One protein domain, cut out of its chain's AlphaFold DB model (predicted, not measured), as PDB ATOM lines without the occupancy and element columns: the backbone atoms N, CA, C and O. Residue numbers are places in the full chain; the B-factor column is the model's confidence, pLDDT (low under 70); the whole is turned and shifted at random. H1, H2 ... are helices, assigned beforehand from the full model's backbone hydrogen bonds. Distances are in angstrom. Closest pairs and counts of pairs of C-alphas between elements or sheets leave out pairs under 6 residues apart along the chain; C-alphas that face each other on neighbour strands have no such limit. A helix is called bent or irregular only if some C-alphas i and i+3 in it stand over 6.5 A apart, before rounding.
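AT A GLANCE: This is residues 406 to 468 and 601 to 747 of the 1031 residues of an uncharacterized protein of Syphacia muris (UniProt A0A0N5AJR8). Helices H1 to H4 lie side by side in a row along a long body, and a second row, H6 to H10, packs on them as the printed part folds back; H11, H12 and H13 make one end of the length, and H5 packs on H7 near the other. The printed part has 210 residues with thirteen named helices, H1 to H13 in order, and no named strand; the class is all helix. The whole is compact, with a radius of gyration of the C-alphas of 17.6 A, and spans 56 by 35 by 29 A.

IN THESE COORDINATES: H1, residues 406 to 419, begins at C-alpha 406 (-20.730, -38.896, 9.309) and measures 19.9 A. H2 is residues 422 to 432, H3 435 to 451 at 23.5 A, and H4 456 to 466. H5 is 601 to 607, H6 610 to 623, H7 629 to 642, H8 646 to 656, H9 659 to 665 and H10 671 to 685 at 20.9 A. H11 is 697 to 713 at 24.7 A, H12 716 to 723, and H13 733 to 746, ending at C-alpha 746 (-34.910, -51.764, 11.585). H3, with a kink of 33 degrees near residue 442, and H6 are irregular: C-alphas 436 and 439 are 8.6 A apart, and C-alphas 611 and 614 are 8.2 A apart.

HOW THE PARTS SIT: H1, H2, H3, H4, H6, H7, H8 and H10 form a bundle, a group of helices side by side. H2 and H3 form a hairpin, closest at the C-alphas of Glu 423 and Ser 448, 4.9 A. H3 touches H8, closest at the C-alphas of Ile 443 and Val 651, 5.9 A, at a shallow tilt of 13 degrees, the same way. H4 touches H6, closest at the C-alphas of Leu 460 and Arg 618, 6.6 A. H7 and H8 form a hairpin, closest at the C-alphas of Pro 630 and Ala 656, 3.9 A. H5 touches H7 through residues 632 to 636 of H7 alone, closest at the C-alphas of Ile 605 and Leu 636, 6.6 A. H9 and H10 form a hairpin, closest at the C-alphas of Val 659 and Ala 678, 5.8 A. H9 and H11 touch about perpendicular at 79 degrees, through residues 698 to 699 of H11 alone, closest at the C-alphas of Glu 660 and Arg 698, 6.5 A. H1 touches H12, closest at the C-alphas of Ala 410 and Asp 718, 6.6 A. H12 and H13 form a hairpin, closest at the C-alphas of Trp 720 and Leu 742, 6.4 A. H1, H4, H5, H7, H9, H10 and H11 have every O i to N i+4 pair within hydrogen-bond range; H2 has 6 of 7, H3 11 of 13, H6 8 of 10, H8 4 of 7, H12 3 of 4 and H13 9 of 10.

THE WHOLE: The C-alphas farthest apart, of Leu 607 and Gly 747, are 58.0 A apart. Residues 469 to 600 are not printed, and C-alphas 468 and 601 are 25.4 A apart across the cut. The link from H10 to H11, 11 residues, is long. pLDDT is under 70 at residues 435 to 436, 467 to 468, 686 to 695 and 727 to 732.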
ATOM      1  N   LEU A 406     -20.664 -37.827   8.307       84.88
ATOM      2  CA  LEU A 406     -20.730 -38.896   9.309       84.88
ATOM      3  C   LEU A 406     -21.038 -40.247   8.649       84.88
ATOM      4  O   LEU A 406     -20.385 -41.243   8.947       84.88
ATOM      5  N   HIS A 407     -21.979 -40.256   7.702       87.44
ATOM      6  CA  HIS A 407     -22.308 -41.439   6.908       87.44
ATOM      7  C   HIS A 407     -21.146 -41.883   6.009       87.44
ATOM      8  O   HIS A 407     -20.828 -43.065   5.977       87.44
ATOM      9  N   GLN A 408     -20.459 -40.954   5.333       89.25
ATOM     10  CA  GLN A 408     -19.284 -41.279   4.510       89.25
ATOM     11  C   GLN A 408     -18.151 -41.912   5.331       89.25
ATOM     12  O   GLN A 408     -17.576 -42.914   4.905       89.25
ATOM     13  N   TRP A 409     -17.862 -41.371   6.520       90.31
ATOM     14  CA  TRP A 409     -16.896 -41.958   7.453       90.31
ATOM     15  C   TRP A 409     -17.330 -43.355   7.919       90.31
ATOM     16  O   TRP A 409     -16.545 -44.300   7.818       90.31
ATOM     17  N   ALA A 410     -18.575 -43.497   8.387       90.25
ATOM     18  CA  ALA A 410     -19.110 -44.756   8.900       90.25
ATOM     19  C   ALA A 410     -19.109 -45.847   7.822       90.25
ATOM     20  O   ALA A 410     -18.616 -46.947   8.062       90.25
ATOM     21  N   PHE A 411     -19.582 -45.521   6.618       89.94
ATOM     22  CA  PHE A 411     -19.580 -46.416   5.466       89.94
ATOM     23  C   PHE A 411     -18.157 -46.842   5.087       89.94
ATOM     24  O   PHE A 411     -17.896 -48.035   4.974       89.94
ATOM     25  N   SER A 412     -17.220 -45.894   4.955       90.62
ATOM     26  CA  SER A 412     -15.832 -46.206   4.586       90.62
ATOM     27  C   SER A 412     -15.106 -47.051   5.636       90.62
ATOM     28  O   SER A 412     -14.250 -47.851   5.265       90.62
ATOM     29  N   LEU A 413     -15.416 -46.874   6.924       90.69
ATOM     30  CA  LEU A 413     -14.861 -47.700   7.995       90.69
ATOM     31  C   LEU A 413     -15.477 -49.104   7.977       90.69
ATOM     32  O   LEU A 413     -14.744 -50.087   7.999       90.69
ATOM     33  N   LEU A 414     -16.806 -49.211   7.899       89.06
ATOM     34  CA  LEU A 414     -17.506 -50.497   7.853       89.06
ATOM     35  C   LEU A 414     -17.101 -51.327   6.630       89.06
ATOM     36  O   LEU A 414     -16.890 -52.528   6.768       89.06
ATOM     37  N   ASP A 415     -16.942 -50.704   5.462       90.00
ATOM     38  CA  ASP A 415     -16.464 -51.365   4.243       90.00
ATOM     39  C   ASP A 415     -15.041 -51.922   4.420       90.00
ATOM     40  O   ASP A 415     -14.795 -53.096   4.138       90.00
ATOM     41  N   ALA A 416     -14.121 -51.139   4.999       89.06
ATOM     42  CA  ALA A 416     -12.759 -51.590   5.296       89.06
ATOM     43  C   ALA A 416     -12.715 -52.739   6.325       89.06
ATOM     44  O   ALA A 416     -11.951 -53.689   6.147       89.06
ATOM     45  N   LEU A 417     -13.550 -52.690   7.371       86.62
ATOM     46  CA  LEU A 417     -13.658 -53.757   8.377       86.62
ATOM     47  C   LEU A 417     -14.254 -55.046   7.774       86.62
ATOM     48  O   LEU A 417     -13.757 -56.141   8.036       86.62
ATOM     49  N   LEU A 418     -15.293 -54.934   6.935       84.19
ATOM     50  CA  LEU A 418     -15.959 -56.072   6.282       84.19
ATOM     51  C   LEU A 418     -15.086 -56.740   5.211       84.19
ATOM     52  O   LEU A 418     -15.094 -57.963   5.090       84.19
ATOM     53  N   THR A 419     -14.335 -55.953   4.441       84.75
ATOM     54  CA  THR A 419     -13.421 -56.447   3.392       84.75
ATOM     55  C   THR A 419     -12.028 -56.809   3.917       84.75
ATOM     56  O   THR A 419     -11.227 -57.373   3.173       84.75
ATOM     57  N   ASN A 420     -11.735 -56.501   5.189       85.25
ATOM     58  CA  ASN A 420     -10.419 -56.615   5.829       85.25
ATOM     59  C   ASN A 420      -9.308 -55.790   5.127       85.25
ATOM     60  O   ASN A 420      -8.121 -56.092   5.247       85.25
ATOM     61  N   GLN A 421      -9.685 -54.723   4.410       86.31
ATOM     62  CA  GLN A 421      -8.798 -53.782   3.704       86.31
ATOM     63  C   GLN A 421      -8.316 -52.659   4.649       86.31
ATOM     64  O   GLN A 421      -8.503 -51.466   4.404       86.31
ATOM     65  N   LEU A 422      -7.732 -53.045   5.788       86.12
ATOM     66  CA  LEU A 422      -7.402 -52.120   6.884       86.12
ATOM     67  C   LEU A 422      -6.247 -51.163   6.549       86.12
ATOM     68  O   LEU A 422      -6.258 -50.008   6.977       86.12
ATOM     69  N   GLU A 423      -5.264 -51.630   5.772       85.12
ATOM     70  CA  GLU A 423      -4.136 -50.815   5.301       85.12
ATOM     71  C   GLU A 423      -4.628 -49.657   4.430       85.12
ATOM     72  O   GLU A 423      -4.340 -48.499   4.720       85.12
ATOM     73  N   ASP A 424      -5.449 -49.984   3.434       86.31
ATOM     74  CA  ASP A 424      -6.067 -49.076   2.471       86.31
ATOM     75  C   ASP A 424      -6.892 -47.960   3.128       86.31
ATOM     76  O   ASP A 424      -7.017 -46.862   2.585       86.31
ATOM     77  N   TYR A 425      -7.483 -48.234   4.292       89.12
ATOM     78  CA  TYR A 425      -8.150 -47.220   5.103       89.12
ATOM     79  C   TYR A 425      -7.133 -46.347   5.847       89.12
ATOM     80  O   TYR A 425      -7.228 -45.121   5.805       89.12
ATOM     81  N   CYS A 426      -6.138 -46.952   6.502       88.50
ATOM     82  CA  CYS A 426      -5.118 -46.223   7.260       88.50
ATOM     83  C   CYS A 426      -4.287 -45.285   6.369       88.50
ATOM     84  O   CYS A 426      -4.054 -44.140   6.758       88.50
ATOM     85  N   THR A 427      -3.890 -45.715   5.167       87.31
ATOM     86  CA  THR A 427      -3.156 -44.876   4.202       87.31
ATOM     87  C   THR A 427      -3.993 -43.673   3.769       87.31
ATOM     88  O   THR A 427      -3.543 -42.537   3.935       87.31
ATOM     89  N   LYS A 428      -5.260 -43.874   3.381       88.31
ATOM     90  CA  LYS A 428      -6.206 -42.774   3.098       88.31
ATOM     91  C   LYS A 428      -6.337 -41.810   4.288       88.31
ATOM     92  O   LYS A 428      -6.294 -40.598   4.101       88.31
ATOM     93  N   GLN A 429      -6.407 -42.303   5.531       85.94
ATOM     94  CA  GLN A 429      -6.425 -41.430   6.718       85.94
ATOM     95  C   GLN A 429      -5.106 -40.659   6.943       85.94
ATOM     96  O   GLN A 429      -5.149 -39.528   7.441       85.94
ATOM     97  N   THR A 430      -3.940 -41.195   6.553       84.69
ATOM     98  CA  THR A 430      -2.675 -40.425   6.573       84.69
ATOM     99  C   THR A 430      -2.654 -39.293   5.545       84.69
ATOM    100  O   THR A 430      -2.131 -38.218   5.852       84.69
ATOM    101  N   GLU A 431      -3.262 -39.501   4.372       84.31
ATOM    102  CA  GLU A 431      -3.383 -38.501   3.300       84.31
ATOM    103  C   GLU A 431      -4.385 -37.394   3.653       84.31
ATOM    104  O   GLU A 431      -4.082 -36.214   3.481       84.31
ATOM    105  N   TYR A 432      -5.545 -37.746   4.223       81.44
ATOM    106  CA  TYR A 432      -6.546 -36.771   4.684       81.44
ATOM    107  C   TYR A 432      -6.105 -35.958   5.913       81.44
ATOM    108  O   TYR A 432      -6.709 -34.926   6.215       81.44
ATOM    109  N   SER A 433      -5.079 -36.401   6.644       77.12
ATOM    110  CA  SER A 433      -4.569 -35.677   7.811       77.12
ATOM    111  C   SER A 433      -3.704 -34.480   7.389       77.12
ATOM    112  O   SER A 433      -2.774 -34.611   6.589       77.12
ATOM    113  N   SER A 434      -3.962 -33.303   7.960       71.56
ATOM    114  CA  SER A 434      -3.175 -32.087   7.717       71.56
ATOM    115  C   SER A 434      -1.728 -32.220   8.207       71.56
ATOM    116  O   SER A 434      -1.414 -33.022   9.086       71.56
ATOM    117  N   GLU A 435      -0.817 -31.416   7.654       57.88
ATOM    118  CA  GLU A 435       0.599 -31.399   8.067       57.88
ATOM    119  C   GLU A 435       0.804 -30.950   9.526       57.88
ATOM    120  O   GLU A 435       1.794 -31.328  10.149       57.88
ATOM    121  N   SER A 436      -0.159 -30.219  10.102       58.38
ATOM    122  CA  SER A 436      -0.194 -29.865  11.529       58.38
ATOM    123  C   SER A 436      -0.230 -31.081  12.458       58.38
ATOM    124  O   SER A 436       0.297 -31.033  13.568       58.38
ATOM    125  N   ASP A 437      -0.833 -32.182  12.005       73.62
ATOM    126  CA  ASP A 437      -1.231 -33.309  12.846       73.62
ATOM    127  C   ASP A 437      -0.237 -34.474  12.697       73.62
ATOM    128  O   ASP A 437      -0.610 -35.643  12.569       73.62
ATOM    129  N   ALA A 438       1.061 -34.160  12.715       79.25
ATOM    130  CA  ALA A 438       2.143 -35.118  12.479       79.25
ATOM    131  C   ALA A 438       2.060 -36.364  13.392       79.25
ATOM    132  O   ALA A 438       2.329 -37.481  12.950       79.25
ATOM    133  N   VAL A 439       1.610 -36.199  14.643       83.31
ATOM    134  CA  VAL A 439       1.411 -37.306  15.600       83.31
ATOM    135  C   VAL A 439       0.272 -38.243  15.175       83.31
ATOM    136  O   VAL A 439       0.380 -39.450  15.362       83.31
ATOM    137  N   LEU A 440      -0.800 -37.729  14.556       85.19
ATOM    138  CA  LEU A 440      -1.868 -38.579  14.019       85.19
ATOM    139  C   LEU A 440      -1.394 -39.366  12.800       85.19
ATOM    140  O   LEU A 440      -1.716 -40.547  12.693       85.19
ATOM    141  N   LYS A 441      -0.578 -38.763  11.924       86.06
ATOM    142  CA  LYS A 441       0.058 -39.499  10.817       86.06
ATOM    143  C   LYS A 441       0.904 -40.660  11.343       86.06
ATOM    144  O   LYS A 441       0.771 -41.766  10.834       86.06
ATOM    145  N   LEU A 442       1.685 -40.436  12.405       87.50
ATOM    146  CA  LEU A 442       2.459 -41.486  13.074       87.50
ATOM    147  C   LEU A 442       1.572 -42.602  13.655       87.50
ATOM    148  O   LEU A 442       1.888 -43.776  13.510       87.50
ATOM    149  N   ILE A 443       0.449 -42.257  14.292       89.62
ATOM    150  CA  ILE A 443      -0.504 -43.241  14.832       89.62
ATOM    151  C   ILE A 443      -1.082 -44.121  13.710       89.62
ATOM    152  O   ILE A 443      -1.113 -45.344  13.850       89.62
ATOM    153  N   TRP A 444      -1.486 -43.527  12.584       89.88
ATOM    154  CA  TRP A 444      -2.035 -44.270  11.445       89.88
ATOM    155  C   TRP A 444      -0.993 -45.142  10.725       89.88
ATOM    156  O   TRP A 444      -1.331 -46.261  10.341       89.88
ATOM    157  N   THR A 445       0.266 -44.703  10.584       89.00
ATOM    158  CA  THR A 445       1.334 -45.544   9.998       89.00
ATOM    159  C   THR A 445       1.750 -46.694  10.916       89.00
ATOM    160  O   THR A 445       2.059 -47.786  10.442       89.00
ATOM    161  N   PHE A 446       1.706 -46.497  12.235       88.69
ATOM    162  CA  PHE A 446       1.883 -47.591  13.192       88.69
ATOM    163  C   PHE A 446       0.743 -48.609  13.127       88.69
ATOM    164  O   PHE A 446       0.985 -49.813  13.225       88.69
ATOM    165  N   LEU A 447      -0.489 -48.138  12.929       88.56
ATOM    166  CA  LEU A 447      -1.663 -48.996  12.816       88.56
ATOM    167  C   LEU A 447      -1.675 -49.802  11.507       88.56
ATOM    168  O   LEU A 447      -1.995 -50.989  11.549       88.56
ATOM    169  N   SER A 448      -1.250 -49.228  10.373       88.44
ATOM    170  CA  SER A 448      -1.096 -49.985   9.117       88.44
ATOM    171  C   SER A 448       0.022 -51.030   9.204       88.44
ATOM    172  O   SER A 448      -0.194 -52.189   8.846       88.44
ATOM    173  N   ALA A 449       1.180 -50.680   9.780       84.94
ATOM    174  CA  ALA A 449       2.262 -51.636  10.033       84.94
ATOM    175  C   ALA A 449       1.807 -52.803  10.934       84.94
ATOM    176  O   ALA A 449       2.177 -53.958  10.690       84.94
ATOM    177  N   ARG A 450       0.958 -52.518  11.935       84.56
ATOM    178  CA  ARG A 450       0.352 -53.526  12.821       84.56
ATOM    179  C   ARG A 450      -0.679 -54.398  12.105       84.56
ATOM    180  O   ARG A 450      -0.654 -55.608  12.307       84.56
ATOM    181  N   ALA A 451      -1.525 -53.820  11.250       79.94
ATOM    182  CA  ALA A 451      -2.525 -54.550  10.464       79.94
ATOM    183  C   ALA A 451      -1.895 -55.580   9.507       79.94
ATOM    184  O   ALA A 451      -2.420 -56.679   9.358       79.94
ATOM    185  N   LEU A 452      -0.727 -55.266   8.935       71.50
ATOM    186  CA  LEU A 452       0.080 -56.192   8.129       71.50
ATOM    187  C   LEU A 452       0.852 -57.249   8.949       71.50
ATOM    188  O   LEU A 452       1.561 -58.071   8.371       71.50
ATOM    189  N   ASN A 453       0.767 -57.216  10.285       73.00
ATOM    190  CA  ASN A 453       1.608 -57.993  11.204       73.00
ATOM    191  C   ASN A 453       3.111 -57.879  10.866       73.00
ATOM    192  O   ASN A 453       3.850 -58.867  10.834       73.00
ATOM    193  N   SER A 454       3.553 -56.655  10.561       70.94
ATOM    194  CA  SER A 454       4.895 -56.394  10.038       70.94
ATOM    195  C   SER A 454       5.994 -56.704  11.058       70.94
ATOM    196  O   SER A 454       5.805 -56.592  12.273       70.94
ATOM    197  N   SER A 455       7.186 -57.050  10.559       76.88
ATOM    198  CA  SER A 455       8.359 -57.300  11.403       76.88
ATOM    199  C   SER A 455       8.770 -56.050  12.196       76.88
ATOM    200  O   SER A 455       8.478 -54.919  11.798       76.88
ATOM    201  N   ARG A 456       9.523 -56.241  13.293       81.44
ATOM    202  CA  ARG A 456      10.046 -55.153  14.152       81.44
ATOM    203  C   ARG A 456      10.682 -53.998  13.360       81.44
ATOM    204  O   ARG A 456      10.589 -52.847  13.772       81.44
ATOM    205  N   PHE A 457      11.302 -54.311  12.220       81.19
ATOM    206  CA  PHE A 457      11.938 -53.348  11.324       81.19
ATOM    207  C   PHE A 457      10.971 -52.277  10.792       81.19
ATOM    208  O   PHE A 457      11.363 -51.119  10.699       81.19
ATOM    209  N   ALA A 458       9.707 -52.619  10.512       81.19
ATOM    210  CA  ALA A 458       8.717 -51.666  10.002       81.19
ATOM    211  C   ALA A 458       8.337 -50.587  11.035       81.19
ATOM    212  O   ALA A 458       8.185 -49.418  10.691       81.19
ATOM    213  N   TYR A 459       8.247 -50.949  12.319       84.81
ATOM    214  CA  TYR A 459       8.039 -49.965  13.389       84.81
ATOM    215  C   TYR A 459       9.266 -49.057  13.568       84.81
ATOM    216  O   TYR A 459       9.124 -47.869  13.850       84.81
ATOM    217  N   LEU A 460      10.478 -49.596  13.379       84.56
ATOM    218  CA  LEU A 460      11.718 -48.820  13.455       84.56
ATOM    219  C   LEU A 460      11.833 -47.827  12.285       84.56
ATOM    220  O   LEU A 460      12.113 -46.653  12.529       84.56
ATOM    221  N   SER A 461      11.532 -48.238  11.049       83.25
ATOM    222  CA  SER A 461      11.535 -47.332   9.890       83.25
ATOM    223  C   SER A 461      10.447 -46.252   9.977       83.25
ATOM    224  O   SER A 461      10.693 -45.103   9.597       83.25
ATOM    225  N   ALA A 462       9.281 -46.564  10.556       81.00
ATOM    226  CA  ALA A 462       8.238 -45.577  10.845       81.00
ATOM    227  C   ALA A 462       8.706 -44.498  11.847       81.00
ATOM    228  O   ALA A 462       8.443 -43.312  11.640       81.00
ATOM    229  N   LEU A 463       9.452 -44.875  12.896       83.00
ATOM    230  CA  LEU A 463      10.043 -43.922  13.851       83.00
ATOM    231  C   LEU A 463      11.160 -43.085  13.228       83.00
ATOM    232  O   LEU A 463      11.224 -41.884  13.472       83.00
ATOM    233  N   GLU A 464      12.032 -43.697  12.428       78.38
ATOM    234  CA  GLU A 464      13.155 -43.008  11.772       78.38
ATOM    235  C   GLU A 464      12.680 -41.969  10.749       78.38
ATOM    236  O   GLU A 464      13.289 -40.908  10.620       78.38
ATOM    237  N   THR A 465      11.549 -42.230  10.088       74.81
ATOM    238  CA  THR A 465      10.884 -41.273   9.189       74.81
ATOM    239  C   THR A 465      10.312 -40.070   9.953       74.81
ATOM    240  O   THR A 465      10.288 -38.957   9.430       74.81
ATOM    241  N   PHE A 466       9.873 -40.268  11.202       70.62
ATOM    242  CA  PHE A 466       9.286 -39.221  12.050       70.62
ATOM    243  C   PHE A 466      10.328 -38.420  12.849       70.62
ATOM    244  O   PHE A 466      10.138 -37.232  13.112       70.62
ATOM    245  N   LEU A 467      11.438 -39.054  13.232       67.56
ATOM    246  CA  LEU A 467      12.547 -38.460  13.978       67.56
ATOM    247  C   LEU A 467      13.841 -38.546  13.158       67.56
ATOM    248  O   LEU A 467      14.694 -39.393  13.448       67.56
ATOM    249  N   PRO A 468      14.033 -37.654  12.165       56.69
ATOM    250  CA  PRO A 468      15.304 -37.549  11.466       56.69
ATOM    251  C   PRO A 468      16.404 -37.213  12.476       56.69
ATOM    252  O   PRO A 468      16.447 -36.125  13.056       56.69
ATOM    253  N   TRP A 601      14.310 -54.225  32.225       87.25
ATOM    254  CA  TRP A 601      13.593 -53.312  31.328       87.25
ATOM    255  C   TRP A 601      12.559 -52.425  32.038       87.25
ATOM    256  O   TRP A 601      12.342 -51.288  31.625       87.25
ATOM    257  N   GLU A 602      11.931 -52.905  33.112       85.19
ATOM    258  CA  GLU A 602      10.914 -52.134  33.843       85.19
ATOM    259  C   GLU A 602      11.512 -50.953  34.615       85.19
ATOM    260  O   GLU A 602      10.954 -49.854  34.621       85.19
ATOM    261  N   GLU A 603      12.676 -51.162  35.228       83.88
ATOM    262  CA  GLU A 603      13.420 -50.117  35.930       83.88
ATOM    263  C   GLU A 603      13.994 -49.099  34.946       83.88
ATOM    264  O   GLU A 603      13.940 -47.895  35.188       83.88
ATOM    265  N   LEU A 604      14.454 -49.562  33.779       87.88
ATOM    266  CA  LEU A 604      14.866 -48.678  32.693       87.88
ATOM    267  C   LEU A 604      13.723 -47.745  32.254       87.88
ATOM    268  O   LEU A 604      13.959 -46.556  32.049       87.88
ATOM    269  N   ILE A 605      12.485 -48.249  32.153       87.00
ATOM    270  CA  ILE A 605      11.304 -47.429  31.832       87.00
ATOM    271  C   ILE A 605      10.973 -46.448  32.971       87.00
ATOM    272  O   ILE A 605      10.604 -45.303  32.698       87.00
ATOM    273  N   SER A 606      11.098 -46.858  34.237       85.56
ATOM    274  CA  SER A 606      10.751 -46.002  35.383       85.56
ATOM    275  C   SER A 606      11.734 -44.840  35.587       85.56
ATOM    276  O   SER A 606      11.313 -43.746  35.975       85.56
ATOM    277  N   LEU A 607      13.016 -45.050  35.268       84.00
ATOM    278  CA  LEU A 607      14.103 -44.074  35.419       84.00
ATOM    279  C   LEU A 607      14.247 -43.089  34.238       84.00
ATOM    280  O   LEU A 607      14.997 -42.118  34.349       84.00
ATOM    281  N   TRP A 608      13.556 -43.307  33.114       84.38
ATOM    282  CA  TRP A 608      13.709 -42.507  31.889       84.38
ATOM    283  C   TRP A 608      12.858 -41.214  31.884       84.38
ATOM    284  O   TRP A 608      11.711 -41.196  32.351       84.38
ATOM    285  N   ASP A 609      13.377 -40.114  31.308       84.12
ATOM    286  CA  ASP A 609      12.585 -38.888  31.084       84.12
ATOM    287  C   ASP A 609      11.686 -39.048  29.847       84.12
ATOM    288  O   ASP A 609      12.145 -39.324  28.740       84.12
ATOM    289  N   VAL A 610      10.384 -38.820  30.017       80.19
ATOM    290  CA  VAL A 610       9.368 -39.046  28.976       80.19
ATOM    291  C   VAL A 610       9.509 -38.088  27.787       80.19
ATOM    292  O   VAL A 610       8.974 -38.366  26.718       80.19
ATOM    293  N   LYS A 611      10.298 -37.014  27.901       81.75
ATOM    294  CA  LYS A 611      10.659 -36.177  26.742       81.75
ATOM    295  C   LYS A 611      11.343 -36.980  25.630       81.75
ATOM    296  O   LYS A 611      11.002 -36.794  24.467       81.75
ATOM    297  N   ASP A 612      12.207 -37.929  25.994       84.31
ATOM    298  CA  ASP A 612      12.951 -38.783  25.059       84.31
ATOM    299  C   ASP A 612      12.311 -40.180  24.912       84.31
ATOM    300  O   ASP A 612      13.005 -41.177  24.681       84.31
ATOM    301  N   TRP A 613      10.978 -40.273  25.049       87.00
ATOM    302  CA  TRP A 613      10.218 -41.532  24.976       87.00
ATOM    303  C   TRP A 613      10.509 -42.340  23.705       87.00
ATOM    304  O   TRP A 613      10.544 -43.565  23.753       87.00
ATOM    305  N   ALA A 614      10.744 -41.672  22.572       86.00
ATOM    306  CA  ALA A 614      10.953 -42.338  21.293       86.00
ATOM    307  C   ALA A 614      12.298 -43.080  21.217       86.00
ATOM    308  O   ALA A 614      12.370 -44.144  20.605       86.00
ATOM    309  N   SER A 615      13.347 -42.574  21.881       86.44
ATOM    310  CA  SER A 615      14.634 -43.276  21.987       86.44
ATOM    311  C   SER A 615      14.504 -44.532  22.853       86.44
ATOM    312  O   SER A 615      14.985 -45.593  22.458       86.44
ATOM    313  N   LEU A 616      13.790 -44.440  23.982       87.81
ATOM    314  CA  LEU A 616      13.467 -45.592  24.832       87.81
ATOM    315  C   LEU A 616      12.603 -46.620  24.086       87.81
ATOM    316  O   LEU A 616      12.888 -47.813  24.115       87.81
ATOM    317  N   PHE A 617      11.571 -46.169  23.376       88.81
ATOM    318  CA  PHE A 617      10.684 -47.038  22.606       88.81
ATOM    319  C   PHE A 617      11.428 -47.757  21.470       88.81
ATOM    320  O   PHE A 617      11.286 -48.970  21.314       88.81
ATOM    321  N   ARG A 618      12.307 -47.051  20.740       88.00
ATOM    322  CA  ARG A 618      13.205 -47.647  19.734       88.00
ATOM    323  C   ARG A 618      14.137 -48.692  20.356       88.00
ATOM    324  O   ARG A 618      14.363 -49.739  19.748       88.00
ATOM    325  N   LEU A 619      14.650 -48.442  21.563       88.19
ATOM    326  CA  LEU A 619      15.491 -49.385  22.305       88.19
ATOM    327  C   LEU A 619      14.717 -50.656  22.693       88.19
ATOM    328  O   LEU A 619      15.186 -51.753  22.409       88.19
ATOM    329  N   ILE A 620      13.505 -50.518  23.244       88.44
ATOM    330  CA  ILE A 620      12.630 -51.650  23.602       88.44
ATOM    331  C   ILE A 620      12.297 -52.488  22.359       88.44
ATOM    332  O   ILE A 620      12.553 -53.690  22.341       88.44
ATOM    333  N   VAL A 621      11.800 -51.868  21.283       87.06
ATOM    334  CA  VAL A 621      11.402 -52.587  20.055       87.06
ATOM    335  C   VAL A 621      12.587 -53.303  19.390       87.06
ATOM    336  O   VAL A 621      12.405 -54.378  18.811       87.06
ATOM    337  N   SER A 622      13.804 -52.755  19.481       86.88
ATOM    338  CA  SER A 622      14.997 -53.358  18.867       86.88
ATOM    339  C   SER A 622      15.705 -54.410  19.729       86.88
ATOM    340  O   SER A 622      16.197 -55.381  19.160       86.88
ATOM    341  N   GLN A 623      15.750 -54.256  21.059       85.88
ATOM    342  CA  GLN A 623      16.604 -55.072  21.941       85.88
ATOM    343  C   GLN A 623      15.846 -55.987  22.918       85.88
ATOM    344  O   GLN A 623      16.415 -56.979  23.366       85.88
ATOM    345  N   ALA A 624      14.581 -55.705  23.256       85.75
ATOM    346  CA  ALA A 624      13.822 -56.553  24.182       85.75
ATOM    347  C   ALA A 624      13.426 -57.902  23.530       85.75
ATOM    348  O   ALA A 624      13.270 -57.969  22.300       85.75
ATOM    349  N   PRO A 625      13.237 -58.990  24.303       84.69
ATOM    350  CA  PRO A 625      12.723 -60.260  23.780       84.69
ATOM    351  C   PRO A 625      11.264 -60.118  23.308       84.69
ATOM    352  O   PRO A 625      10.537 -59.241  23.762       84.69
ATOM    353  N   ASN A 626      10.829 -60.968  22.367       83.50
ATOM    354  CA  ASN A 626       9.500 -60.848  21.736       83.50
ATOM    355  C   ASN A 626       8.336 -60.887  22.743       83.50
ATOM    356  O   ASN A 626       7.325 -60.229  22.519       83.50
ATOM    357  N   GLU A 627       8.485 -61.667  23.812       84.00
ATOM    358  CA  GLU A 627       7.445 -61.929  24.813       84.00
ATOM    359  C   GLU A 627       7.204 -60.720  25.732       84.00
ATOM    360  O   GLU A 627       6.058 -60.420  26.061       84.00
ATOM    361  N   ASP A 628       8.258 -59.962  26.058       85.50
ATOM    362  CA  ASP A 628       8.170 -58.819  26.974       85.50
ATOM    363  C   ASP A 628       7.682 -57.535  26.287       85.50
ATOM    364  O   ASP A 628       7.129 -56.658  26.951       85.50
ATOM    365  N   ILE A 629       7.861 -57.393  24.965       88.12
ATOM    366  CA  ILE A 629       7.544 -56.147  24.236       88.12
ATOM    367  C   ILE A 629       6.114 -55.654  24.497       88.12
ATOM    368  O   ILE A 629       5.982 -54.477  24.836       88.12
ATOM    369  N   PRO A 630       5.045 -56.472  24.405       88.19
ATOM    370  CA  PRO A 630       3.694 -55.981  24.659       88.19
ATOM    371  C   PRO A 630       3.515 -55.452  26.087       88.19
ATOM    372  O   PRO A 630       2.941 -54.381  26.280       88.19
ATOM    373  N   VAL A 631       4.078 -56.150  27.079       89.94
ATOM    374  CA  VAL A 631       4.003 -55.785  28.503       89.94
ATOM    375  C   VAL A 631       4.778 -54.492  28.781       89.94
ATOM    376  O   VAL A 631       4.271 -53.583  29.443       89.94
ATOM    377  N   LEU A 632       5.987 -54.366  28.229       90.81
ATOM    378  CA  LEU A 632       6.828 -53.174  28.351       90.81
ATOM    379  C   LEU A 632       6.210 -51.966  27.637       90.81
ATOM    380  O   LEU A 632       6.204 -50.863  28.185       90.81
ATOM    381  N   CYS A 633       5.634 -52.158  26.449       90.75
ATOM    382  CA  CYS A 633       4.943 -51.102  25.711       90.75
ATOM    383  C   CYS A 633       3.642 -50.658  26.402       90.75
ATOM    384  O   CYS A 633       3.352 -49.460  26.414       90.75
ATOM    385  N   GLN A 634       2.907 -51.570  27.047       90.75
ATOM    386  CA  GLN A 634       1.750 -51.227  27.881       90.75
ATOM    387  C   GLN A 634       2.163 -50.400  29.112       90.75
ATOM    388  O   GLN A 634       1.569 -49.352  29.382       90.75
ATOM    389  N   LYS A 635       3.221 -50.813  29.827       90.25
ATOM    390  CA  LYS A 635       3.783 -50.051  30.961       90.25
ATOM    391  C   LYS A 635       4.283 -48.669  30.530       90.25
ATOM    392  O   LYS A 635       3.984 -47.678  31.190       90.25
ATOM    393  N   LEU A 636       4.973 -48.572  29.392       91.06
ATOM    394  CA  LEU A 636       5.402 -47.291  28.829       91.06
ATOM    395  C   LEU A 636       4.203 -46.390  28.488       91.06
ATOM    396  O   LEU A 636       4.206 -45.216  28.857       91.06
ATOM    397  N   SER A 637       3.164 -46.929  27.839       90.81
ATOM    398  CA  SER A 637       1.949 -46.173  27.502       90.81
ATOM    399  C   SER A 637       1.268 -45.607  28.752       90.81
ATOM    400  O   SER A 637       0.994 -44.407  28.808       90.81
ATOM    401  N   SER A 638       1.074 -46.417  29.800       90.38
ATOM    402  CA  SER A 638       0.421 -45.959  31.037       90.38
ATOM    403  C   SER A 638       1.206 -44.846  31.746       90.38
ATOM    404  O   SER A 638       0.605 -43.863  32.188       90.38
ATOM    405  N   ILE A 639       2.541 -44.927  31.762       89.94
ATOM    406  CA  ILE A 639       3.430 -43.884  32.306       89.94
ATOM    407  C   ILE A 639       3.379 -42.601  31.462       89.94
ATOM    408  O   ILE A 639       3.391 -41.492  32.004       89.94
ATOM    409  N   MET A 640       3.308 -42.717  30.134       88.88
ATOM    410  CA  MET A 640       3.173 -41.560  29.243       88.88
ATOM    411  C   MET A 640       1.817 -40.863  29.418       88.88
ATOM    412  O   MET A 640       1.783 -39.634  29.495       88.88
ATOM    413  N   VAL A 641       0.723 -41.622  29.564       89.44
ATOM    414  CA  VAL A 641      -0.608 -41.083  29.894       89.44
ATOM    415  C   VAL A 641      -0.581 -40.376  31.253       89.44
ATOM    416  O   VAL A 641      -1.018 -39.229  31.340       89.44
ATOM    417  N   SER A 642      -0.000 -40.984  32.298       88.06
ATOM    418  CA  SER A 642       0.063 -40.361  33.633       88.06
ATOM    419  C   SER A 642       0.901 -39.077  33.668       88.06
ATOM    420  O   SER A 642       0.643 -38.198  34.484       88.06
ATOM    421  N   LYS A 643       1.903 -38.957  32.785       86.50
ATOM    422  CA  LYS A 643       2.751 -37.760  32.621       86.50
ATOM    423  C   LYS A 643       2.215 -36.764  31.572       86.50
ATOM    424  O   LYS A 643       2.891 -35.781  31.283       86.50
ATOM    425  N   GLY A 644       1.018 -36.980  31.018       81.38
ATOM    426  CA  GLY A 644       0.327 -36.037  30.125       81.38
ATOM    427  C   GLY A 644       0.686 -36.119  28.633       81.38
ATOM    428  O   GLY A 644       0.156 -35.345  27.838       81.38
ATOM    429  N   PHE A 645       1.522 -37.070  28.210       82.56
ATOM    430  CA  PHE A 645       1.916 -37.270  26.806       82.56
ATOM    431  C   PHE A 645       0.906 -38.152  26.044       82.56
ATOM    432  O   PHE A 645       1.286 -39.103  25.363       82.56
ATOM    433  N   GLY A 646      -0.387 -37.823  26.160       80.56
ATOM    434  CA  GLY A 646      -1.518 -38.648  25.708       80.56
ATOM    435  C   GLY A 646      -1.376 -39.182  24.282       80.56
ATOM    436  O   GLY A 646      -1.181 -40.377  24.103       80.56
ATOM    437  N   LEU A 647      -1.388 -38.311  23.266       85.94
ATOM    438  CA  LEU A 647      -1.343 -38.751  21.861       85.94
ATOM    439  C   LEU A 647      -0.084 -39.566  21.515       85.94
ATOM    440  O   LEU A 647      -0.162 -40.494  20.721       85.94
ATOM    441  N   TYR A 648       1.066 -39.282  22.132       87.56
ATOM    442  CA  TYR A 648       2.283 -40.070  21.904       87.56
ATOM    443  C   TYR A 648       2.214 -41.463  22.554       87.56
ATOM    444  O   TYR A 648       2.767 -42.418  22.013       87.56
ATOM    445  N   ALA A 649       1.482 -41.612  23.665       89.44
ATOM    446  CA  ALA A 649       1.266 -42.892  24.343       89.44
ATOM    447  C   ALA A 649       0.449 -43.903  23.508       89.44
ATOM    448  O   ALA A 649       0.490 -45.105  23.789       89.44
ATOM    449  N   ALA A 650      -0.253 -43.437  22.467       89.06
ATOM    450  CA  ALA A 650      -0.984 -44.281  21.525       89.06
ATOM    451  C   ALA A 650      -0.054 -45.210  20.723       89.06
ATOM    452  O   ALA A 650      -0.426 -46.343  20.426       89.06
ATOM    453  N   VAL A 651       1.164 -44.761  20.402       90.06
ATOM    454  CA  VAL A 651       2.118 -45.528  19.583       90.06
ATOM    455  C   VAL A 651       2.601 -46.796  20.315       90.06
ATOM    456  O   VAL A 651       2.456 -47.884  19.750       90.06
ATOM    457  N   PRO A 652       3.060 -46.736  21.587       90.00
ATOM    458  CA  PRO A 652       3.292 -47.943  22.383       90.00
ATOM    459  C   PRO A 652       2.037 -48.808  22.591       90.00
ATOM    460  O   PRO A 652       2.143 -50.032  22.540       90.00
ATOM    461  N   ALA A 653       0.850 -48.212  22.767       88.94
ATOM    462  CA  ALA A 653      -0.394 -48.971  22.955       88.94
ATOM    463  C   ALA A 653      -0.762 -49.837  21.730       88.94
ATOM    464  O   ALA A 653      -1.153 -50.993  21.892       88.94
ATOM    465  N   ILE A 654      -0.572 -49.326  20.507       89.50
ATOM    466  CA  ILE A 654      -0.823 -50.069  19.256       89.50
ATOM    467  C   ILE A 654       0.107 -51.282  19.122       89.50
ATOM    468  O   ILE A 654      -0.345 -52.373  18.767       89.50
ATOM    469  N   VAL A 655       1.396 -51.123  19.444       88.31
ATOM    470  CA  VAL A 655       2.359 -52.241  19.414       88.31
ATOM    471  C   VAL A 655       2.041 -53.273  20.501       88.31
ATOM    472  O   VAL A 655       2.105 -54.472  20.231       88.31
ATOM    473  N   ALA A 656       1.607 -52.830  21.686       86.12
ATOM    474  CA  ALA A 656       1.131 -53.717  22.747       86.12
ATOM    475  C   ALA A 656      -0.172 -54.462  22.396       86.12
ATOM    476  O   ALA A 656      -0.399 -55.558  22.899       86.12
ATOM    477  N   GLY A 657      -1.017 -53.898  21.526       85.94
ATOM    478  CA  GLY A 657      -2.380 -54.391  21.301       85.94
ATOM    479  C   GLY A 657      -3.372 -53.964  22.390       85.94
ATOM    480  O   GLY A 657      -4.417 -54.590  22.544       85.94
ATOM    481  N   ASP A 658      -3.066 -52.913  23.157       87.06
ATOM    482  CA  ASP A 658      -3.931 -52.431  24.237       87.06
ATOM    483  C   ASP A 658      -4.947 -51.401  23.716       87.06
ATOM    484  O   ASP A 658      -4.643 -50.216  23.546       87.06
ATOM    485  N   VAL A 659      -6.178 -51.862  23.472       87.25
ATOM    486  CA  VAL A 659      -7.297 -51.023  23.009       87.25
ATOM    487  C   VAL A 659      -7.724 -50.004  24.075       87.25
ATOM    488  O   VAL A 659      -8.021 -48.856  23.746       87.25
ATOM    489  N   GLU A 660      -7.723 -50.375  25.357       86.75
ATOM    490  CA  GLU A 660      -8.133 -49.475  26.444       86.75
ATOM    491  C   GLU A 660      -7.053 -48.415  26.716       86.75
ATOM    492  O   GLU A 660      -7.373 -47.237  26.895       86.75
ATOM    493  N   GLY A 661      -5.774 -48.800  26.665       85.38
ATOM    494  CA  GLY A 661      -4.631 -47.885  26.701       85.38
ATOM    495  C   GLY A 661      -4.631 -46.896  25.530       85.38
ATOM    496  O   GLY A 661      -4.440 -45.695  25.734       85.38
ATOM    497  N   LEU A 662      -4.946 -47.362  24.315       90.12
ATOM    498  CA  LEU A 662      -5.099 -46.505  23.133       90.12
ATOM    499  C   LEU A 662      -6.236 -45.482  23.297       90.12
ATOM    500  O   LEU A 662      -6.071 -44.314  22.938       90.12
ATOM    501  N   LEU A 663      -7.372 -45.873  23.879       87.75
ATOM    502  CA  LEU A 663      -8.472 -44.945  24.163       87.75
ATOM    503  C   LEU A 663      -8.106 -43.922  25.250       87.75
ATOM    504  O   LEU A 663      -8.454 -42.751  25.116       87.75
ATOM    505  N   CYS A 664      -7.328 -44.308  26.269       87.12
ATOM    506  CA  CYS A 664      -6.778 -43.365  27.257       87.12
ATOM    507  C   CYS A 664      -5.836 -42.332  26.621       87.12
ATOM    508  O   CYS A 664      -5.859 -41.155  26.981       87.12
ATOM    509  N   ALA A 665      -5.016 -42.767  25.665       86.94
ATOM    510  CA  ALA A 665      -4.099 -41.915  24.917       86.94
ATOM    511  C   ALA A 665      -4.825 -40.920  23.984       86.94
ATOM    512  O   ALA A 665      -4.338 -39.813  23.747       86.94
ATOM    513  N   THR A 666      -5.999 -41.296  23.466       86.62
ATOM    514  CA  THR A 666      -6.703 -40.579  22.388       86.62
ATOM    515  C   THR A 666      -7.932 -39.778  22.834       86.62
ATOM    516  O   THR A 666      -8.666 -39.279  21.981       86.62
ATOM    517  N   VAL A 667      -8.133 -39.563  24.143       86.56
ATOM    518  CA  VAL A 667      -9.271 -38.803  24.724       86.56
ATOM    519  C   VAL A 667      -9.476 -37.411  24.097       86.56
ATOM    520  O   VAL A 667     -10.603 -36.930  24.033       86.56
ATOM    521  N   SER A 668      -8.416 -36.769  23.594       84.56
ATOM    522  CA  SER A 668      -8.480 -35.460  22.920       84.56
ATOM    523  C   SER A 668      -9.055 -35.485  21.495       84.56
ATOM    524  O   SER A 668      -9.300 -34.424  20.922       84.56
ATOM    525  N   LEU A 669      -9.251 -36.665  20.899       85.56
ATOM    526  CA  LEU A 669      -9.787 -36.830  19.545       85.56
ATOM    527  C   LEU A 669     -11.316 -36.941  19.532       85.56
ATOM    528  O   LEU A 669     -11.954 -37.263  20.529       85.56
ATOM    529  N   LEU A 670     -11.911 -36.723  18.356       85.62
ATOM    530  CA  LEU A 670     -13.331 -36.994  18.125       85.62
ATOM    531  C   LEU A 670     -13.644 -38.493  18.317       85.62
ATOM    532  O   LEU A 670     -12.831 -39.328  17.904       85.62
ATOM    533  N   PRO A 671     -14.835 -38.853  18.840       83.75
ATOM    534  CA  PRO A 671     -15.207 -40.248  19.089       83.75
ATOM    535  C   PRO A 671     -15.199 -41.097  17.811       83.75
ATOM    536  O   PRO A 671     -14.804 -42.252  17.855       83.75
ATOM    537  N   GLU A 672     -15.525 -40.515  16.653       87.31
ATOM    538  CA  GLU A 672     -15.399 -41.158  15.333       87.31
ATOM    539  C   GLU A 672     -13.969 -41.671  15.073       87.31
ATOM    540  O   GLU A 672     -13.761 -42.824  14.696       87.31
ATOM    541  N   LYS A 673     -12.951 -40.840  15.346       87.62
ATOM    542  CA  LYS A 673     -11.541 -41.225  15.177       87.62
ATOM    543  C   LYS A 673     -11.114 -42.261  16.222       87.62
ATOM    544  O   LYS A 673     -10.387 -43.188  15.880       87.62
ATOM    545  N   GLN A 674     -11.587 -42.139  17.465       89.31
ATOM    546  CA  GLN A 674     -11.325 -43.117  18.532       89.31
ATOM    547  C   GLN A 674     -11.901 -44.501  18.195       89.31
ATOM    548  O   GLN A 674     -11.180 -45.493  18.284       89.31
ATOM    549  N   VAL A 675     -13.166 -44.568  17.755       89.31
ATOM    550  CA  VAL A 675     -13.817 -45.817  17.328       89.31
ATOM    551  C   VAL A 675     -13.065 -46.436  16.157       89.31
ATOM    552  O   VAL A 675     -12.757 -47.621  16.232       89.31
ATOM    553  N   ALA A 676     -12.709 -45.655  15.130       89.56
ATOM    554  CA  ALA A 676     -11.973 -46.155  13.967       89.56
ATOM    555  C   ALA A 676     -10.625 -46.791  14.347       89.56
ATOM    556  O   ALA A 676     -10.354 -47.935  13.977       89.56
ATOM    557  N   LEU A 677      -9.808 -46.081  15.136       89.75
ATOM    558  CA  LEU A 677      -8.521 -46.583  15.631       89.75
ATOM    559  C   LEU A 677      -8.696 -47.878  16.444       89.75
ATOM    560  O   LEU A 677      -7.981 -48.856  16.221       89.75
ATOM    561  N   ALA A 678      -9.671 -47.902  17.356       88.50
ATOM    562  CA  ALA A 678      -9.931 -49.047  18.220       88.50
ATOM    563  C   ALA A 678     -10.486 -50.266  17.459       88.50
ATOM    564  O   ALA A 678     -10.022 -51.377  17.703       88.50
ATOM    565  N   SER A 679     -11.413 -50.088  16.508       86.94
ATOM    566  CA  SER A 679     -11.975 -51.199  15.718       86.94
ATOM    567  C   SER A 679     -10.933 -51.858  14.814       86.94
ATOM    568  O   SER A 679     -10.899 -53.083  14.705       86.94
ATOM    569  N   ILE A 680     -10.047 -51.061  14.207       88.12
ATOM    570  CA  ILE A 680      -8.959 -51.569  13.359       88.12
ATOM    571  C   ILE A 680      -7.938 -52.330  14.216       88.12
ATOM    572  O   ILE A 680      -7.531 -53.436  13.853       88.12
ATOM    573  N   LEU A 681      -7.573 -51.796  15.390       87.94
ATOM    574  CA  LEU A 681      -6.690 -52.499  16.324       87.94
ATOM    575  C   LEU A 681      -7.323 -53.818  16.801       87.94
ATOM    576  O   LEU A 681      -6.662 -54.856  16.758       87.94
ATOM    577  N   GLN A 682      -8.608 -53.811  17.171       84.06
ATOM    578  CA  GLN A 682      -9.347 -54.998  17.615       84.06
ATOM    579  C   GLN A 682      -9.382 -56.092  16.531       84.06
ATOM    580  O   GLN A 682      -9.130 -57.260  16.833       84.06
ATOM    581  N   GLN A 683      -9.614 -55.729  15.264       83.69
ATOM    582  CA  GLN A 683      -9.583 -56.678  14.145       83.69
ATOM    583  C   GLN A 683      -8.171 -57.221  13.863       83.69
ATOM    584  O   GLN A 683      -8.034 -58.403  13.541       83.69
ATOM    585  N   SER A 684      -7.124 -56.406  14.049       82.25
ATOM    586  CA  SER A 684      -5.725 -56.851  13.906       82.25
ATOM    587  C   SER A 684      -5.316 -57.882  14.970       82.25
ATOM    588  O   SER A 684      -4.570 -58.812  14.673       82.25
ATOM    589  N   ILE A 685      -5.857 -57.773  16.192       80.19
ATOM    590  CA  ILE A 685      -5.639 -58.731  17.291       80.19
ATOM    591  C   ILE A 685      -6.441 -60.019  17.056       80.19
ATOM    592  O   ILE A 685      -5.919 -61.117  17.230       80.19
ATOM    593  N   GLY A 686      -7.701 -59.899  16.627       69.50
ATOM    594  CA  GLY A 686      -8.615 -61.023  16.383       69.50
ATOM    595  C   GLY A 686      -8.350 -61.830  15.104       69.50
ATOM    596  O   GLY A 686      -9.265 -62.491  14.613       69.50
ATOM    597  N   GLY A 687      -7.149 -61.748  14.520       67.06
ATOM    598  CA  GLY A 687      -6.776 -62.493  13.309       67.06
ATOM    599  C   GLY A 687      -7.633 -62.163  12.081       67.06
ATOM    600  O   GLY A 687      -7.886 -63.044  11.262       67.06
ATOM    601  N   GLY A 688      -8.128 -60.926  11.973       64.75
ATOM    602  CA  GLY A 688      -9.039 -60.490  10.911       64.75
ATOM    603  C   GLY A 688     -10.528 -60.554  11.271       64.75
ATOM    604  O   GLY A 688     -11.350 -60.130  10.463       64.75
ATOM    605  N   SER A 689     -10.904 -61.017  12.474       65.94
ATOM    606  CA  SER A 689     -12.300 -61.021  12.942       65.94
ATOM    607  C   SER A 689     -12.518 -60.163  14.188       65.94
ATOM    608  O   SER A 689     -11.945 -60.409  15.247       65.94
ATOM    609  N   LEU A 690     -13.450 -59.208  14.095       64.44
ATOM    610  CA  LEU A 690     -13.855 -58.347  15.214       64.44
ATOM    611  C   LEU A 690     -14.513 -59.127  16.377       64.44
ATOM    612  O   LEU A 690     -14.551 -58.642  17.502       64.44
ATOM    613  N   ARG A 691     -15.005 -60.351  16.125       61.44
ATOM    614  CA  ARG A 691     -15.755 -61.178  17.096       61.44
ATOM    615  C   ARG A 691     -14.885 -61.884  18.147       61.44
ATOM    616  O   ARG A 691     -15.431 -62.466  19.077       61.44
ATOM    617  N   VAL A 692     -13.563 -61.906  17.968       53.78
ATOM    618  CA  VAL A 692     -12.643 -62.757  18.754       53.78
ATOM    619  C   VAL A 692     -12.007 -62.015  19.935       53.78
ATOM    620  O   VAL A 692     -11.670 -62.635  20.941       53.78
ATOM    621  N   ALA A 693     -11.843 -60.696  19.839       58.44
ATOM    622  CA  ALA A 693     -11.161 -59.900  20.855       58.44
ATOM    623  C   ALA A 693     -12.153 -59.299  21.866       58.44
ATOM    624  O   ALA A 693     -13.115 -58.635  21.480       58.44
ATOM    625  N   SER A 694     -11.891 -59.499  23.161       60.50
ATOM    626  CA  SER A 694     -12.710 -58.986  24.264       60.50
ATOM    627  C   SER A 694     -12.713 -57.456  24.316       60.50
ATOM    628  O   SER A 694     -11.670 -56.839  24.537       60.50
ATOM    629  N   SER A 695     -13.886 -56.845  24.159       66.56
ATOM    630  CA  SER A 695     -14.064 -55.395  24.273       66.56
ATOM    631  C   SER A 695     -13.996 -54.919  25.726       66.56
ATOM    632  O   SER A 695     -14.703 -55.439  26.588       66.56
ATOM    633  N   GLY A 696     -13.166 -53.907  25.984       75.94
ATOM    634  CA  GLY A 696     -13.092 -53.230  27.279       75.94
ATOM    635  C   GLY A 696     -14.232 -52.222  27.509       75.94
ATOM    636  O   GLY A 696     -14.952 -51.860  26.571       75.94
ATOM    637  N   PRO A 697     -14.420 -51.757  28.758       82.00
ATOM    638  CA  PRO A 697     -15.553 -50.912  29.128       82.00
ATOM    639  C   PRO A 697     -15.497 -49.509  28.506       82.00
ATOM    640  O   PRO A 697     -16.542 -48.963  28.152       82.00
ATOM    641  N   ARG A 698     -14.312 -48.904  28.317       83.06
ATOM    642  CA  ARG A 698     -14.231 -47.575  27.684       83.06
ATOM    643  C   ARG A 698     -14.527 -47.655  26.198       83.06
ATOM    644  O   ARG A 698     -15.196 -46.761  25.684       83.06
ATOM    645  N   TYR A 699     -14.087 -48.717  25.522       85.50
ATOM    646  CA  TYR A 699     -14.450 -48.944  24.123       85.50
ATOM    647  C   TYR A 699     -15.968 -48.973  23.939       85.50
ATOM    648  O   TYR A 699     -16.486 -48.258  23.085       85.50
ATOM    649  N   LEU A 700     -16.692 -49.711  24.785       84.75
ATOM    650  CA  LEU A 700     -18.155 -49.795  24.725       84.75
ATOM    651  C   LEU A 700     -18.838 -48.445  24.988       84.75
ATOM    652  O   LEU A 700     -19.772 -48.088  24.273       84.75
ATOM    653  N   GLN A 701     -18.342 -47.648  25.939       85.75
ATOM    654  CA  GLN A 701     -18.862 -46.299  26.207       85.75
ATOM    655  C   GLN A 701     -18.628 -45.329  25.036       85.75
ATOM    656  O   GLN A 701     -19.541 -44.609  24.627       85.75
ATOM    657  N   VAL A 702     -17.422 -45.317  24.459       88.00
ATOM    658  CA  VAL A 702     -17.084 -44.477  23.295       88.00
ATOM    659  C   VAL A 702     -17.887 -44.912  22.063       88.00
ATOM    660  O   VAL A 702     -18.440 -44.066  21.355       88.00
ATOM    661  N   LEU A 703     -18.025 -46.223  21.849       88.38
ATOM    662  CA  LEU A 703     -18.836 -46.801  20.785       88.38
ATOM    663  C   LEU A 703     -20.317 -46.435  20.951       88.38
ATOM    664  O   LEU A 703     -20.920 -45.942  19.998       88.38
ATOM    665  N   LYS A 704     -20.886 -46.570  22.158       87.88
ATOM    666  CA  LYS A 704     -22.261 -46.145  22.479       87.88
ATOM    667  C   LYS A 704     -22.486 -44.675  22.132       87.88
ATOM    668  O   LYS A 704     -23.436 -44.360  21.418       87.88
ATOM    669  N   ASN A 705     -21.589 -43.784  22.558       89.25
ATOM    670  CA  ASN A 705     -21.674 -42.352  22.252       89.25
ATOM    671  C   ASN A 705     -21.636 -42.074  20.736       89.25
ATOM    672  O   ASN A 705     -22.371 -41.218  20.238       89.25
ATOM    673  N   CYS A 706     -20.808 -42.810  19.988       89.50
ATOM    674  CA  CYS A 706     -20.736 -42.710  18.529       89.50
ATOM    675  C   CYS A 706     -22.017 -43.222  17.847       89.50
ATOM    676  O   CYS A 706     -22.523 -42.590  16.917       89.50
ATOM    677  N   ILE A 707     -22.586 -44.324  18.334       88.88
ATOM    678  CA  ILE A 707     -23.845 -44.874  17.827       88.88
ATOM    679  C   ILE A 707     -25.016 -43.936  18.118       88.88
ATOM    680  O   ILE A 707     -25.813 -43.660  17.227       88.88
ATOM    681  N   GLU A 708     -25.118 -43.393  19.331       89.31
ATOM    682  CA  GLU A 708     -26.147 -42.402  19.649       89.31
ATOM    683  C   GLU A 708     -26.074 -41.187  18.717       89.31
ATOM    684  O   GLU A 708     -27.112 -40.636  18.355       89.31
ATOM    685  N   LYS A 709     -24.868 -40.779  18.302       89.44
ATOM    686  CA  LYS A 709     -24.678 -39.727  17.297       89.44
ATOM    687  C   LYS A 709     -25.203 -40.159  15.922       89.44
ATOM    688  O   LYS A 709     -26.002 -39.431  15.343       89.44
ATOM    689  N   LEU A 710     -24.850 -41.355  15.438       89.06
ATOM    690  CA  LEU A 710     -25.393 -41.923  14.188       89.06
ATOM    691  C   LEU A 710     -26.932 -41.998  14.208       89.06
ATOM    692  O   LEU A 710     -27.588 -41.620  13.239       89.06
ATOM    693  N   VAL A 711     -27.525 -42.408  15.332       89.25
ATOM    694  CA  VAL A 711     -28.983 -42.486  15.535       89.25
ATOM    695  C   VAL A 711     -29.648 -41.109  15.547       89.25
ATOM    696  O   VAL A 711     -30.709 -40.953  14.937       89.25
ATOM    697  N   LYS A 712     -29.042 -40.112  16.207       87.50
ATOM    698  CA  LYS A 712     -29.525 -38.717  16.229       87.50
ATOM    699  C   LYS A 712     -29.542 -38.101  14.827       87.50
ATOM    700  O   LYS A 712     -30.467 -37.365  14.513       87.50
ATOM    701  N   GLU A 713     -28.588 -38.467  13.974       87.19
ATOM    702  CA  GLU A 713     -28.522 -38.044  12.567       87.19
ATOM    703  C   GLU A 713     -29.431 -38.878  11.636       87.19
ATOM    704  O   GLU A 713     -29.820 -38.415  10.566       87.19
ATOM    705  N   GLY A 714     -29.833 -40.084  12.055       86.06
ATOM    706  CA  GLY A 714     -30.765 -40.962  11.334       86.06
ATOM    707  C   GLY A 714     -30.115 -42.110  10.552       86.06
ATOM    708  O   GLY A 714     -30.774 -42.731   9.713       86.06
ATOM    709  N   PHE A 715     -28.846 -42.419  10.814       88.06
ATOM    710  CA  PHE A 715     -28.088 -43.520  10.208       88.06
ATOM    711  C   PHE A 715     -28.217 -44.805  11.048       88.06
ATOM    712  O   PHE A 715     -27.260 -45.303  11.637       88.06
ATOM    713  N   VAL A 716     -29.452 -45.311  11.144       87.75
ATOM    714  CA  VAL A 716     -29.829 -46.474  11.972       87.75
ATOM    715  C   VAL A 716     -29.179 -47.772  11.466       87.75
ATOM    716  O   VAL A 716     -28.729 -48.584  12.271       87.75
ATOM    717  N   ASP A 717     -29.078 -47.949  10.148       86.25
ATOM    718  CA  ASP A 717     -28.458 -49.119   9.515       86.25
ATOM    719  C   ASP A 717     -26.947 -49.206   9.795       86.25
ATOM    720  O   ASP A 717     -26.441 -50.262  10.175       86.25
ATOM    721  N   ASP A 718     -26.229 -48.083   9.673       87.25
ATOM    722  CA  ASP A 718     -24.792 -48.007   9.969       87.25
ATOM    723  C   ASP A 718     -24.530 -48.247  11.464       87.25
ATOM    724  O   ASP A 718     -23.640 -49.012  11.834       87.25
ATOM    725  N   ALA A 719     -25.360 -47.653  12.330       88.62
ATOM    726  CA  ALA A 719     -25.344 -47.880  13.774       88.62
ATOM    727  C   ALA A 719     -25.501 -49.365  14.144       88.62
ATOM    728  O   ALA A 719     -24.781 -49.855  15.013       88.62
ATOM    729  N   TRP A 720     -26.407 -50.095  13.485       86.62
ATOM    730  CA  TRP A 720     -26.591 -51.527  13.725       86.62
ATOM    731  C   TRP A 720     -25.365 -52.356  13.328       86.62
ATOM    732  O   TRP A 720     -24.928 -53.208  14.102       86.62
ATOM    733  N   ARG A 721     -24.758 -52.066  12.168       85.50
ATOM    734  CA  ARG A 721     -23.570 -52.784  11.665       85.50
ATOM    735  C   ARG A 721     -22.362 -52.696  12.601       85.50
ATOM    736  O   ARG A 721     -21.576 -53.637  12.651       85.50
ATOM    737  N   PHE A 722     -22.228 -51.612  13.368       85.31
ATOM    738  CA  PHE A 722     -21.199 -51.503  14.410       85.31
ATOM    739  C   PHE A 722     -21.478 -52.369  15.652       85.31
ATOM    740  O   PHE A 722     -20.532 -52.750  16.334       85.31
ATOM    741  N   ILE A 723     -22.742 -52.688  15.959       82.50
ATOM    742  CA  ILE A 723     -23.131 -53.439  17.171       82.50
ATOM    743  C   ILE A 723     -23.260 -54.938  16.918       82.50
ATOM    744  O   ILE A 723     -22.947 -55.740  17.798       82.50
ATOM    745  N   GLU A 724     -23.751 -55.331  15.743       79.44
ATOM    746  CA  GLU A 724     -24.000 -56.729  15.381       79.44
ATOM    747  C   GLU A 724     -22.822 -57.686  15.684       79.44
ATOM    748  O   GLU A 724     -23.084 -58.788  16.174       79.44
ATOM    749  N   PRO A 725     -21.537 -57.314  15.482       75.12
ATOM    750  CA  PRO A 725     -20.409 -58.198  15.782       75.12
ATOM    751  C   PRO A 725     -20.148 -58.437  17.279       75.12
ATOM    752  O   PRO A 725     -19.439 -59.386  17.609       75.12
ATOM    753  N   LEU A 726     -20.676 -57.600  18.177       72.00
ATOM    754  CA  LEU A 726     -20.388 -57.650  19.613       72.00
ATOM    755  C   LEU A 726     -21.316 -58.640  20.333       72.00
ATOM    756  O   LEU A 726     -22.547 -58.524  20.280       72.00
ATOM    757  N   SER A 727     -20.724 -59.614  21.031       60.47
ATOM    758  CA  SER A 727     -21.446 -60.575  21.873       60.47
ATOM    759  C   SER A 727     -22.054 -59.908  23.108       60.47
ATOM    760  O   SER A 727     -21.502 -58.952  23.643       60.47
ATOM    761  N   ALA A 728     -23.169 -60.454  23.603       55.31
ATOM    762  CA  ALA A 728     -23.889 -59.978  24.793       55.31
ATOM    763  C   ALA A 728     -23.180 -60.332  26.126       55.31
ATOM    764  O   ALA A 728     -23.804 -60.778  27.082       55.31
ATOM    765  N   SER A 729     -21.851 -60.215  26.163       53.19
ATOM    766  CA  SER A 729     -20.993 -60.537  27.314       53.19
ATOM    767  C   SER A 729     -20.518 -59.294  28.080       53.19
ATOM    768  O   SER A 729     -19.706 -59.407  28.995       53.19
ATOM    769  N   SER A 730     -20.981 -58.107  27.686       55.88
ATOM    770  CA  SER A 730     -20.719 -56.833  28.354       55.88
ATOM    771  C   SER A 730     -21.871 -56.470  29.290       55.88
ATOM    772  O   SER A 730     -22.968 -56.199  28.814       55.88
ATOM    773  N   ASN A 731     -21.608 -56.404  30.596       55.22
ATOM    774  CA  ASN A 731     -22.609 -56.179  31.653       55.22
ATOM    775  C   ASN A 731     -23.176 -54.732  31.728       55.22
ATOM    776  O   ASN A 731     -23.498 -54.265  32.816       55.22
ATOM    777  N   ASP A 732     -23.273 -54.010  30.608       68.81
ATOM    778  CA  ASP A 732     -23.831 -52.651  30.541       68.81
ATOM    779  C   ASP A 732     -25.282 -52.697  30.024       68.81
ATOM    780  O   ASP A 732     -25.522 -52.702  28.814       68.81
ATOM    781  N   GLU A 733     -26.258 -52.665  30.939       71.38
ATOM    782  CA  GLU A 733     -27.708 -52.686  30.641       71.38
ATOM    783  C   GLU A 733     -28.093 -51.679  29.542       71.38
ATOM    784  O   GLU A 733     -28.764 -52.005  28.561       71.38
ATOM    785  N   GLY A 734     -27.572 -50.452  29.646       74.81
ATOM    786  CA  GLY A 734     -27.831 -49.378  28.689       74.81
ATOM    787  C   GLY A 734     -27.178 -49.551  27.309       74.81
ATOM    788  O   GLY A 734     -27.375 -48.681  26.455       74.81
ATOM    789  N   PHE A 735     -26.364 -50.584  27.071       79.62
ATOM    790  CA  PHE A 735     -25.890 -50.961  25.732       79.62
ATOM    791  C   PHE A 735     -26.843 -51.975  25.086       79.62
ATOM    792  O   PHE A 735     -27.210 -51.811  23.920       79.62
ATOM    793  N   ASP A 736     -27.332 -52.948  25.859       79.00
ATOM    794  CA  ASP A 736     -28.343 -53.914  25.410       79.00
ATOM    795  C   ASP A 736     -29.695 -53.244  25.115       79.00
ATOM    796  O   ASP A 736     -30.317 -53.538  24.091       79.00
ATOM    797  N   GLU A 737     -30.115 -52.258  25.918       81.81
ATOM    798  CA  GLU A 737     -31.266 -51.393  25.605       81.81
ATOM    799  C   GLU A 737     -31.143 -50.730  24.228       81.81
ATOM    800  O   GLU A 737     -32.094 -50.710  23.443       81.81
ATOM    801  N   LEU A 738     -29.967 -50.178  23.922       84.81
ATOM    802  CA  LEU A 738     -29.708 -49.473  22.670       84.81
ATOM    803  C   LEU A 738     -29.649 -50.454  21.487       84.81
ATOM    804  O   LEU A 738     -30.229 -50.172  20.434       84.81
ATOM    805  N   LYS A 739     -29.048 -51.637  21.676       84.31
ATOM    806  CA  LYS A 739     -29.052 -52.744  20.706       84.31
ATOM    807  C   LYS A 739     -30.477 -53.206  20.389       84.31
ATOM    808  O   LYS A 739     -30.831 -53.345  19.217       84.31
ATOM    809  N   TYR A 740     -31.322 -53.365  21.407       84.50
ATOM    810  CA  TYR A 740     -32.729 -53.735  21.257       84.50
ATOM    811  C   TYR A 740     -33.566 -52.640  20.569       84.50
ATOM    812  O   TYR A 740     -34.376 -52.933  19.683       84.50
ATOM    813  N   CYS A 741     -33.347 -51.365  20.910       85.06
ATOM    814  CA  CYS A 741     -33.995 -50.230  20.245       85.06
ATOM    815  C   CYS A 741     -33.653 -50.157  18.748       85.06
ATOM    816  O   CYS A 741     -34.543 -49.917  17.930       85.06
ATOM    817  N   LEU A 742     -32.394 -50.406  18.376       86.81
ATOM    818  CA  LEU A 742     -31.948 -50.453  16.980       86.81
ATOM    819  C   LEU A 742     -32.534 -51.646  16.219       86.81
ATOM    820  O   LEU A 742     -33.079 -51.458  15.133       86.81
ATOM    821  N   TYR A 743     -32.506 -52.843  16.813       84.81
ATOM    822  CA  TYR A 743     -33.108 -54.056  16.246       84.81
ATOM    823  C   TYR A 743     -34.590 -53.847  15.887       84.81
ATOM    824  O   TYR A 743     -35.034 -54.163  14.780       84.81
ATOM    825  N   LYS A 744     -35.346 -53.213  16.792       83.81
ATOM    826  CA  LYS A 744     -36.737 -52.800  16.552       83.81
ATOM    827  C   LYS A 744     -36.890 -51.712  15.498       83.81
ATOM    828  O   LYS A 744     -37.826 -51.772  14.708       83.81
ATOM    829  N   ALA A 745     -36.019 -50.704  15.494       83.75
ATOM    830  CA  ALA A 745     -36.101 -49.588  14.552       83.75
ATOM    831  C   ALA A 745     -35.868 -50.016  13.091       83.75
ATOM    832  O   ALA A 745     -36.365 -49.339  12.186       83.75
ATOM    833  N   LEU A 746     -35.148 -51.124  12.884       82.25
ATOM    834  CA  LEU A 746     -34.910 -51.764  11.585       82.25
ATOM    835  C   LEU A 746     -35.975 -52.799  11.189       82.25
ATOM    836  O   LEU A 746     -36.051 -53.153  10.016       82.25
ATOM    837  N   GLY A 747     -36.815 -53.253  12.125       78.00
ATOM    838  CA  GLY A 747     -37.906 -54.189  11.839       78.00
ATOM    839  C   GLY A 747     -37.458 -55.641  11.652       78.00
ATOM    840  O   GLY A 747     -37.843 -56.261  10.668       78.00
TER     841      GLY A 747